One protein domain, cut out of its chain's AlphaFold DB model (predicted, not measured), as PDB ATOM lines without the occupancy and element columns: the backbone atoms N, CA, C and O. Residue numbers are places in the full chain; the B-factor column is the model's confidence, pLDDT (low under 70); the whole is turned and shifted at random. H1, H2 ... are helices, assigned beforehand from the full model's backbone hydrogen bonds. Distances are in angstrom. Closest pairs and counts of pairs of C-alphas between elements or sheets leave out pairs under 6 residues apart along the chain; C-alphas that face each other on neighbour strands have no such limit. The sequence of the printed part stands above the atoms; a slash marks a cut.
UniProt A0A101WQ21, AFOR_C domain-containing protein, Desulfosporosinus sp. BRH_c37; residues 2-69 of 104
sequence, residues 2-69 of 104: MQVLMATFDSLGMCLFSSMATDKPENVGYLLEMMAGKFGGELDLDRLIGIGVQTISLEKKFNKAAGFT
ATOM      1  N   MET A   2     236.382 180.376 167.348       84.25
ATOM      2  CA  MET A   2     237.857 180.289 167.342       84.25
ATOM      3  C   MET A   2     238.491 180.125 168.735       84.25
ATOM      4  O   MET A   2     239.304 179.228 168.916       84.25
ATOM      5  N   GLN A   3     238.069 180.905 169.735       91.00
ATOM      6  CA  GLN A   3     238.601 180.785 171.101       91.00
ATOM      7  C   GLN A   3     238.364 179.396 171.710       91.00
ATOM      8  O   GLN A   3     239.267 178.832 172.315       91.00
ATOM      9  N   VAL A   4     237.179 178.809 171.497       91.44
ATOM     10  CA  VAL A   4     236.839 177.466 172.003       91.44
ATOM     11  C   VAL A   4     237.769 176.406 171.411       91.44
ATOM     12  O   VAL A   4     238.229 175.524 172.133       91.44
ATOM     13  N   LEU A   5     238.086 176.506 170.117       90.12
ATOM     14  CA  LEU A   5     239.035 175.603 169.469       90.12
ATOM     15  C   LEU A   5     240.441 175.753 170.069       90.12
ATOM     16  O   LEU A   5     241.061 174.751 170.405       90.12
ATOM     17  N   MET A   6     240.918 176.986 170.259       92.56
ATOM     18  CA  MET A   6     242.232 177.241 170.866       92.56
ATOM     19  C   MET A   6     242.307 176.677 172.289       92.56
ATOM     20  O   MET A   6     243.188 175.873 172.577       92.56
ATOM     21  N   ALA A   7     241.317 176.986 173.133       94.75
ATOM     22  CA  ALA A   7     241.229 176.470 174.497       94.75
ATOM     23  C   ALA A   7     241.146 174.935 174.542       94.75
ATOM     24  O   ALA A   7     241.692 174.307 175.449       94.75
ATOM     25  N   THR A   8     240.494 174.316 173.551       93.50
ATOM     26  CA  THR A   8     240.481 172.857 173.400       93.50
ATOM     27  C   THR A   8     241.902 172.346 173.169       93.50
ATOM     28  O   THR A   8     242.379 171.537 173.954       93.50
ATOM     29  N   PHE A   9     242.615 172.843 172.154       94.31
ATOM     30  CA  PHE A   9     243.967 172.372 171.825       94.31
ATOM     31  C   PHE A   9     244.993 172.633 172.937       94.31
ATOM     32  O   PHE A   9     245.809 171.748 173.218       94.31
ATOM     33  N   ASP A  10     244.894 173.773 173.625       95.88
ATOM     34  CA  ASP A  10     245.701 174.071 174.813       95.88
ATOM     35  C   ASP A  10     245.431 173.055 175.932       95.88
ATOM     36  O   ASP A  10     246.366 172.518 176.529       95.88
ATOM     37  N   SER A  11     244.160 172.702 176.163       94.88
ATOM     38  CA  SER A  11     243.768 171.704 177.173       94.88
ATOM     39  C   SER A  11     244.253 170.287 176.833       94.88
ATOM     40  O   SER A  11     244.544 169.499 177.732       94.88
ATOM     41  N   LEU A  12     244.372 169.948 175.544       92.88
ATOM     42  CA  LEU A  12     244.946 168.670 175.093       92.88
ATOM     43  C   LEU A  12     246.484 168.650 175.183       92.88
ATOM     44  O   LEU A  12     247.097 167.583 175.065       92.88
ATOM     45  N   GLY A  13     247.113 169.814 175.389       93.06
ATOM     46  CA  GLY A  13     248.564 169.986 175.398       93.06
ATOM     47  C   GLY A  13     249.195 169.822 174.015       93.06
ATOM     48  O   GLY A  13     250.333 169.362 173.908       93.06
ATOM     49  N   MET A  14     248.451 170.132 172.951       92.31
ATOM     50  CA  MET A  14     248.919 170.007 171.574       92.31
ATOM     51  C   MET A  14     249.266 171.370 170.980       92.31
ATOM     52  O   MET A  14     248.681 172.389 171.325       92.31
ATOM     53  N   CYS A  15     250.208 171.388 170.036       93.50
ATOM     54  CA  CYS A  15     250.541 172.603 169.295       93.50
ATOM     55  C   CYS A  15     249.310 173.127 168.542       93.50
ATOM     56  O   CYS A  15     248.655 172.350 167.847       93.50
ATOM     57  N   LEU A  16     249.050 174.438 168.582       90.69
ATOM     58  CA  LEU A  16     247.947 175.070 167.845       90.69
ATOM     59  C   LEU A  16     247.931 174.698 166.353       90.69
ATOM     60  O   LEU A  16     246.869 174.488 165.785       90.69
ATOM     61  N   PHE A  17     249.090 174.535 165.707       90.75
ATOM     62  CA  PHE A  17     249.143 174.151 164.288       90.75
ATOM     63  C   PHE A  17     248.580 172.755 164.002       90.75
ATOM     64  O   PHE A  17     248.207 172.477 162.866       90.75
ATOM     65  N   SER A  18     248.435 171.893 165.011       89.50
ATOM     66  CA  SER A  18     247.716 170.626 164.838       89.50
ATOM     67  C   SER A  18     246.215 170.825 164.591       89.50
ATOM     68  O   SER A  18     245.602 169.979 163.944       89.50
ATOM     69  N   SER A  19     245.630 171.966 164.980       88.75
ATOM     70  CA  SER A  19     244.234 172.292 164.653       88.75
ATOM     71  C   SER A  19     244.037 172.611 163.172       88.75
ATOM     72  O   SER A  19     242.939 172.454 162.643       88.75
ATOM     73  N   MET A  20     245.092 173.029 162.470       89.31
ATOM     74  CA  MET A  20     245.027 173.256 161.023       89.31
ATOM     75  C   MET A  20     244.893 171.940 160.254       89.31
ATOM     76  O   MET A  20     244.341 171.935 159.163       89.31
ATOM     77  N   ALA A  21     245.354 170.826 160.833       87.69
ATOM     78  CA  ALA A  21     245.163 169.501 160.255       87.69
ATOM     79  C   ALA A  21     243.734 168.976 160.452       87.69
ATOM     80  O   ALA A  21     243.343 168.039 159.773       87.69
ATOM     81  N   THR A  22     242.938 169.553 161.356       86.75
ATOM     82  CA  THR A  22     241.539 169.146 161.578       86.75
ATOM     83  C   THR A  22     240.543 169.849 160.647       86.75
ATOM     84  O   THR A  22     239.344 169.834 160.906       86.75
ATOM     85  N   ASP A  23     241.022 170.462 159.562       86.12
ATOM     86  CA  ASP A  23     240.187 171.030 158.497       86.12
ATOM     87  C   ASP A  23     239.362 169.956 157.767       86.12
ATOM     88  O   ASP A  23     238.248 170.219 157.307       86.12
ATOM     89  N   LYS A  24     239.890 168.730 157.701       88.25
ATOM     90  CA  LYS A  24     239.202 167.563 157.156       88.25
ATOM     91  C   LYS A  24     238.508 166.748 158.255       88.25
ATOM     92  O   LYS A  24     239.152 166.424 159.257       88.25
ATOM     93  N   PRO A  25     237.234 166.344 158.071       86.12
ATOM     94  CA  PRO A  25     236.486 165.587 159.077       86.12
ATOM     95  C   PRO A  25     237.162 164.286 159.529       86.12
ATOM     96  O   PRO A  25     237.093 163.947 160.708       86.12
ATOM     97  N   GLU A  26     237.855 163.575 158.635       92.19
ATOM     98  CA  GLU A  26     238.577 162.349 158.996       92.19
ATOM     99  C   GLU A  26     239.674 162.590 160.046       92.19
ATOM    100  O   GLU A  26     239.895 161.754 160.923       92.19
ATOM    101  N   ASN A  27     240.309 163.763 160.020       92.31
ATOM    102  CA  ASN A  27     241.393 164.102 160.937       92.31
ATOM    103  C   ASN A  27     240.880 164.421 162.346       92.31
ATOM    104  O   ASN A  27     241.595 164.210 163.325       92.31
ATOM    105  N   VAL A  28     239.623 164.862 162.466       90.88
ATOM    106  CA  VAL A  28     238.937 164.963 163.761       90.88
ATOM    107  C   VAL A  28     238.750 163.568 164.364       90.88
ATOM    108  O   VAL A  28     238.986 163.389 165.555       90.88
ATOM    109  N   GLY A  29     238.410 162.567 163.545       92.12
ATOM    110  CA  GLY A  29     238.311 161.167 163.972       92.12
ATOM    111  C   GLY A  29     239.625 160.644 164.553       92.12
ATOM    112  O   GLY A  29     239.644 160.148 165.679       92.12
ATOM    113  N   TYR A  30     240.744 160.860 163.853       92.88
ATOM    114  CA  TYR A  30     242.065 160.478 164.364       92.88
ATOM    115  C   TYR A  30     242.427 161.189 165.671       92.88
ATOM    116  O   TYR A  30     243.025 160.579 166.553       92.88
ATOM    117  N   LEU A  31     242.048 162.460 165.834       92.38
ATOM    118  CA  LEU A  31     242.261 163.176 167.090       92.38
ATOM    119  C   LEU A  31     241.481 162.536 168.250       92.38
ATOM    120  O   LEU A  31     242.045 162.334 169.327       92.38
ATOM    121  N   LEU A  32     240.209 162.192 168.037       92.50
ATOM    122  CA  LEU A  32     239.395 161.509 169.045       92.50
ATOM    123  C   LEU A  32     240.003 160.151 169.420       92.50
ATOM    124  O   LEU A  32     240.158 159.862 170.607       92.50
ATOM    125  N   GLU A  33     240.428 159.365 168.429       93.31
ATOM    126  CA  GLU A  33     241.111 158.082 168.642       93.31
ATOM    127  C   GLU A  33     242.423 158.246 169.421       93.31
ATOM    128  O   GLU A  33     242.686 157.492 170.358       93.31
ATOM    129  N   MET A  34     243.233 159.258 169.092       93.06
ATOM    130  CA  MET A  34     244.465 159.568 169.821       93.06
ATOM    131  C   MET A  34     244.189 159.915 171.287       93.06
ATOM    132  O   MET A  34     244.905 159.453 172.180       93.06
ATOM    133  N   MET A  35     243.162 160.728 171.552       92.38
ATOM    134  CA  MET A  35     242.801 161.114 172.916       92.38
ATOM    135  C   MET A  35     242.245 159.929 173.709       92.38
ATOM    136  O   MET A  35     242.664 159.722 174.850       92.38
ATOM    137  N   ALA A  36     241.387 159.110 173.098       92.81
ATOM    138  CA  ALA A  36     240.895 157.868 173.691       92.81
ATOM    139  C   ALA A  36     242.042 156.881 173.972       92.81
ATOM    140  O   ALA A  36     242.098 156.286 175.046       92.81
ATOM    141  N   GLY A  37     243.012 156.761 173.060       93.94
ATOM    142  CA  GLY A  37     244.199 155.927 173.247       93.94
ATOM    143  C   GLY A  37     245.100 156.395 174.396       93.94
ATOM    144  O   GLY A  37     245.697 155.568 175.083       93.94
ATOM    145  N   LYS A  38     245.186 157.709 174.640       93.19
ATOM    146  CA  LYS A  38     246.011 158.287 175.713       93.19
ATOM    147  C   LYS A  38     245.337 158.256 177.084       93.19
ATOM    148  O   LYS A  38     245.997 157.950 178.075       93.19
ATOM    149  N   PHE A  39     244.062 158.630 177.156       90.38
ATOM    150  CA  PHE A  39     243.357 158.865 178.422       90.38
ATOM    151  C   PHE A  39     242.325 157.784 178.765       90.38
ATOM    152  O   PHE A  39     241.844 157.739 179.897       90.38
ATOM    153  N   GLY A  40     242.011 156.894 177.821       87.25
ATOM    154  CA  GLY A  40     240.926 155.927 177.942       87.25
ATOM    155  C   GLY A  40     239.537 156.560 177.802       87.25
ATOM    156  O   GLY A  40     239.365 157.778 177.839       87.25
ATOM    157  N   GLY A  41     238.522 155.702 177.676       85.06
ATOM    158  CA  GLY A  41     237.121 156.104 177.535       85.06
ATOM    159  C   GLY A  41     236.717 156.482 176.110       85.06
ATOM    160  O   GLY A  41     237.499 156.368 175.169       85.06
ATOM    161  N   GLU A  42     235.465 156.913 175.967       80.31
ATOM    162  CA  GLU A  42     234.902 157.388 174.703       80.31
ATOM    163  C   GLU A  42     234.894 158.920 174.693       80.31
ATOM    164  O   GLU A  42     234.368 159.574 175.610       80.31
ATOM    165  N   LEU A  43     235.525 159.484 173.665       84.44
ATOM    166  CA  LEU A  43     235.529 160.910 173.383       84.44
ATOM    167  C   LEU A  43     234.810 161.117 172.052       84.44
ATOM    168  O   LEU A  43     235.265 160.632 171.019       84.44
ATOM    169  N   ASP A  44     233.685 161.820 172.091       89.75
ATOM    170  CA  ASP A  44     233.013 162.320 170.900       89.75
ATOM    171  C   ASP A  44     233.380 163.792 170.660       89.75
ATOM    172  O   ASP A  44     234.087 164.433 171.450       89.75
ATOM    173  N   LEU A  45     232.925 164.327 169.527       88.69
ATOM    174  CA  LEU A  45     233.212 165.705 169.140       88.69
ATOM    175  C   LEU A  45     232.628 166.717 170.136       88.69
ATOM    176  O   LEU A  45     233.288 167.706 170.457       88.69
ATOM    177  N   ASP A  46     231.428 166.457 170.654       91.25
ATOM    178  CA  ASP A  46     230.759 167.351 171.601       91.25
ATOM    179  C   ASP A  46     231.538 167.444 172.911       91.25
ATOM    180  O   ASP A  46     231.747 168.536 173.442       91.25
ATOM    181  N   ARG A  47     232.046 166.317 173.409       89.94
ATOM    182  CA  ARG A  47     232.887 166.274 174.600       89.94
ATOM    183  C   ARG A  47     234.244 166.921 174.362       89.94
ATOM    184  O   ARG A  47     234.718 167.631 175.245       89.94
ATOM    185  N   LEU A  48     234.848 166.722 173.188       90.12
ATOM    186  CA  LEU A  48     236.108 167.368 172.811       90.12
ATOM    187  C   LEU A  48     235.971 168.899 172.833       90.12
ATOM    188  O   LEU A  48     236.737 169.575 173.512       90.12
ATOM    189  N   ILE A  49     234.964 169.444 172.147       90.38
ATOM    190  CA  ILE A  49     234.698 170.891 172.104       90.38
ATOM    191  C   ILE A  49     234.214 171.414 173.463       90.38
ATOM    192  O   ILE A  49     234.550 172.531 173.866       90.38
ATOM    193  N   GLY A  50     233.469 170.594 174.205       93.50
ATOM    194  CA  GLY A  50     232.992 170.897 175.549       93.50
ATOM    195  C   GLY A  50     234.120 171.204 176.533       93.50
ATOM    196  O   GLY A  50     233.934 172.053 177.403       93.50
ATOM    197  N   ILE A  51     235.304 170.601 176.357       93.50
ATOM    198  CA  ILE A  51     236.503 170.935 177.140       93.50
ATOM    199  C   ILE A  51     236.865 172.413 176.954       93.50
ATOM    200  O   ILE A  51     236.992 173.132 177.940       93.50
ATOM    201  N   GLY A  52     236.957 172.901 175.713       94.00
ATOM    202  CA  GLY A  52     237.271 174.308 175.444       94.00
ATOM    203  C   GLY A  52     236.228 175.273 176.013       94.00
ATOM    204  O   GLY A  52     236.583 176.292 176.607       94.00
ATOM    205  N   VAL A  53     234.938 174.934 175.899       94.00
ATOM    206  CA  VAL A  53     233.842 175.735 176.479       94.00
ATOM    207  C   VAL A  53     233.948 175.789 178.004       94.00
ATOM    208  O   VAL A  53     233.802 176.859 178.605       94.00
ATOM    209  N   GLN A  54     234.213 174.645 178.640       95.56
ATOM    210  CA  GLN A  54     234.387 174.557 180.084       95.56
ATOM    211  C   GLN A  54     235.601 175.368 180.544       95.56
ATOM    212  O   GLN A  54     235.483 176.110 181.519       95.56
ATOM    213  N   THR A  55     236.731 175.262 179.841       96.25
ATOM    214  CA  THR A  55     237.961 176.001 180.146       96.25
ATOM    215  C   THR A  55     237.714 177.508 180.118       96.25
ATOM    216  O   THR A  55     237.886 178.158 181.148       96.25
ATOM    217  N   ILE A  56     237.166 178.049 179.024       94.44
ATOM    218  CA  ILE A  56     236.844 179.485 178.919       94.44
ATOM    219  C   ILE A  56     235.861 179.914 180.018       94.44
ATOM    220  O   ILE A  56     236.025 180.959 180.649       94.44
ATOM    221  N   SER A  57     234.852 179.090 180.312       93.88
ATOM    222  CA  SER A  57     233.884 179.382 181.377       93.88
ATOM    223  C   SER A  57     234.538 179.472 182.760       93.88
ATOM    224  O   SER A  57     234.123 180.282 183.593       93.88
ATOM    225  N   LEU A  58     235.538 178.630 183.035       96.44
ATOM    226  CA  LEU A  58     236.298 178.655 184.286       96.44
ATOM    227  C   LEU A  58     237.231 179.867 184.348       96.44
ATOM    228  O   LEU A  58     237.252 180.550 185.371       96.44
ATOM    229  N   GLU A  59     237.932 180.182 183.259       95.94
ATOM    230  CA  GLU A  59     238.807 181.355 183.152       95.94
ATOM    231  C   GLU A  59     238.034 182.661 183.364       95.94
ATOM    232  O   GLU A  59     238.434 183.501 184.169       95.94
ATOM    233  N   LYS A  60     236.861 182.815 182.734       92.38
ATOM    234  CA  LYS A  60     236.005 183.998 182.930       92.38
ATOM    235  C   LYS A  60     235.509 184.112 184.373       92.38
ATOM    236  O   LYS A  60     235.504 185.207 184.935       92.38
ATOM    237  N   LYS A  61     235.125 182.994 185.007       95.75
ATOM    238  CA  LYS A  61     234.748 182.977 186.435       95.75
ATOM    239  C   LYS A  61     235.910 183.401 187.325       95.75
ATOM    240  O   LYS A  61     235.700 184.186 188.248       95.75
ATOM    241  N   PHE A  62     237.110 182.907 187.038       97.44
ATOM    242  CA  PHE A  62     238.323 183.279 187.752       97.44
ATOM    243  C   PHE A  62     238.619 184.779 187.606       97.44
ATOM    244  O   PHE A  62     238.749 185.470 188.613       97.44
ATOM    245  N   ASN A  63     238.616 185.310 186.382       96.12
ATOM    246  CA  ASN A  63     238.879 186.730 186.121       96.12
ATOM    247  C   ASN A  63     237.841 187.636 186.794       96.12
ATOM    248  O   ASN A  63     238.202 188.625 187.432       96.12
ATOM    249  N   LYS A  64     236.557 187.267 186.742       95.12
ATOM    250  CA  LYS A  64     235.494 187.992 187.449       95.12
ATOM    251  C   LYS A  64     235.714 187.994 188.962       95.12
ATOM    252  O   LYS A  64     235.522 189.021 189.607       95.12
ATOM    253  N   ALA A  65     236.137 186.866 189.536       97.50
ATOM    254  CA  ALA A  65     236.481 186.784 190.955       97.50
ATOM    255  C   ALA A  65     237.731 187.614 191.307       97.50
ATOM    256  O   ALA A  65     237.826 188.121 192.422       97.50
ATOM    257  N   ALA A  66     238.649 187.797 190.356       98.12
ATOM    258  CA  ALA A  66     239.809 188.677 190.479       98.12
ATOM    259  C   ALA A  66     239.481 190.172 190.278       98.12
ATOM    260  O   ALA A  66     240.356 191.012 190.475       98.12
ATOM    261  N   GLY A  67     238.237 190.515 189.921       97.31
ATOM    262  CA  GLY A  67     237.768 191.895 189.780       97.31
ATOM    263  C   GLY A  67     237.660 192.413 188.346       97.31
ATOM    264  O   GLY A  67     237.374 193.595 188.182       97.31
ATOM    265  N   PHE A  68     237.838 191.567 187.323       94.94
ATOM    266  CA  PHE A  68     237.585 191.964 185.934       94.94
ATOM    267  C   PHE A  68     236.102 192.264 185.706       94.94
ATOM    268  O   PHE A  68     235.207 191.545 186.165       94.94
ATOM    269  N   THR A  69     235.860 193.320 184.944       91.69
ATOM    270  CA  THR A  69     234.546 193.832 184.563       91.69
ATOM    271  C   THR A  69     234.493 194.097 183.060       91.69
ATOM    272  O   THR A  69     235.510 194.062 182.377       91.69
TER     273      THR A  69
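What this domain is: This is residues 2 to 69 of the 104 residues of the protein "AFOR_C domain-containing protein" of Desulfosporosinus sp. BRH_c37 (UniProt A0A101WQ21). One long helix, H4, makes the long axis; H1 crosses its residues 48 to 56, H2 packs on H1, H3 stands crosswise near the start of H4, and residues 61 to 67 stick out. The printed part has 68 residues, with helices H1 to H4 in order and no named strand: all helix, mostly crossed. It is only just loose, close to compact, with a radius of gyration of the C-alphas of 13.5 A, and spans 42 by 25 by 18 A.

Where its parts are: H1, residues 2 to 12, begins at C-alpha 2, (237.857, 180.289, 167.342). H2 is residues 16 to 23; H3, residues 25 to 39, is 21.6 A long. H4, residues 45 to 65, is 30.5 A long and ends at C-alpha 65, (236.481, 186.784, 190.955).

How they stand to each other: H1 touches H2 at a steep tilt of 66 degrees, opposite ways; the closest C-alphas, of Phe 9 and Leu 16, are 6.2 A apart. H1 touches H4, about perpendicular at 81 degrees; the closest C-alphas, of Thr 8 and Gly 52, are 4.1 A apart. H3 and H4 only just touch, with 3 pairs of C-alphas within 8 A, the closest those of Leu 32 and Leu 45, 7.5 A. H2 and H4 are apart. Every O i to N i+4 pair is within hydrogen-bond range in H1 and H3, 16 of 17 in H4 and 0 of 4 in H2, where 4 of 5 O i to N i+3 pairs are.

The domain as a whole: The C-alphas farthest apart, of Glu 26 and Gly 67, are 42.7 A apart. The printed part has no cut, its three links are tight, and no printed residue is under 70 in pLDDT.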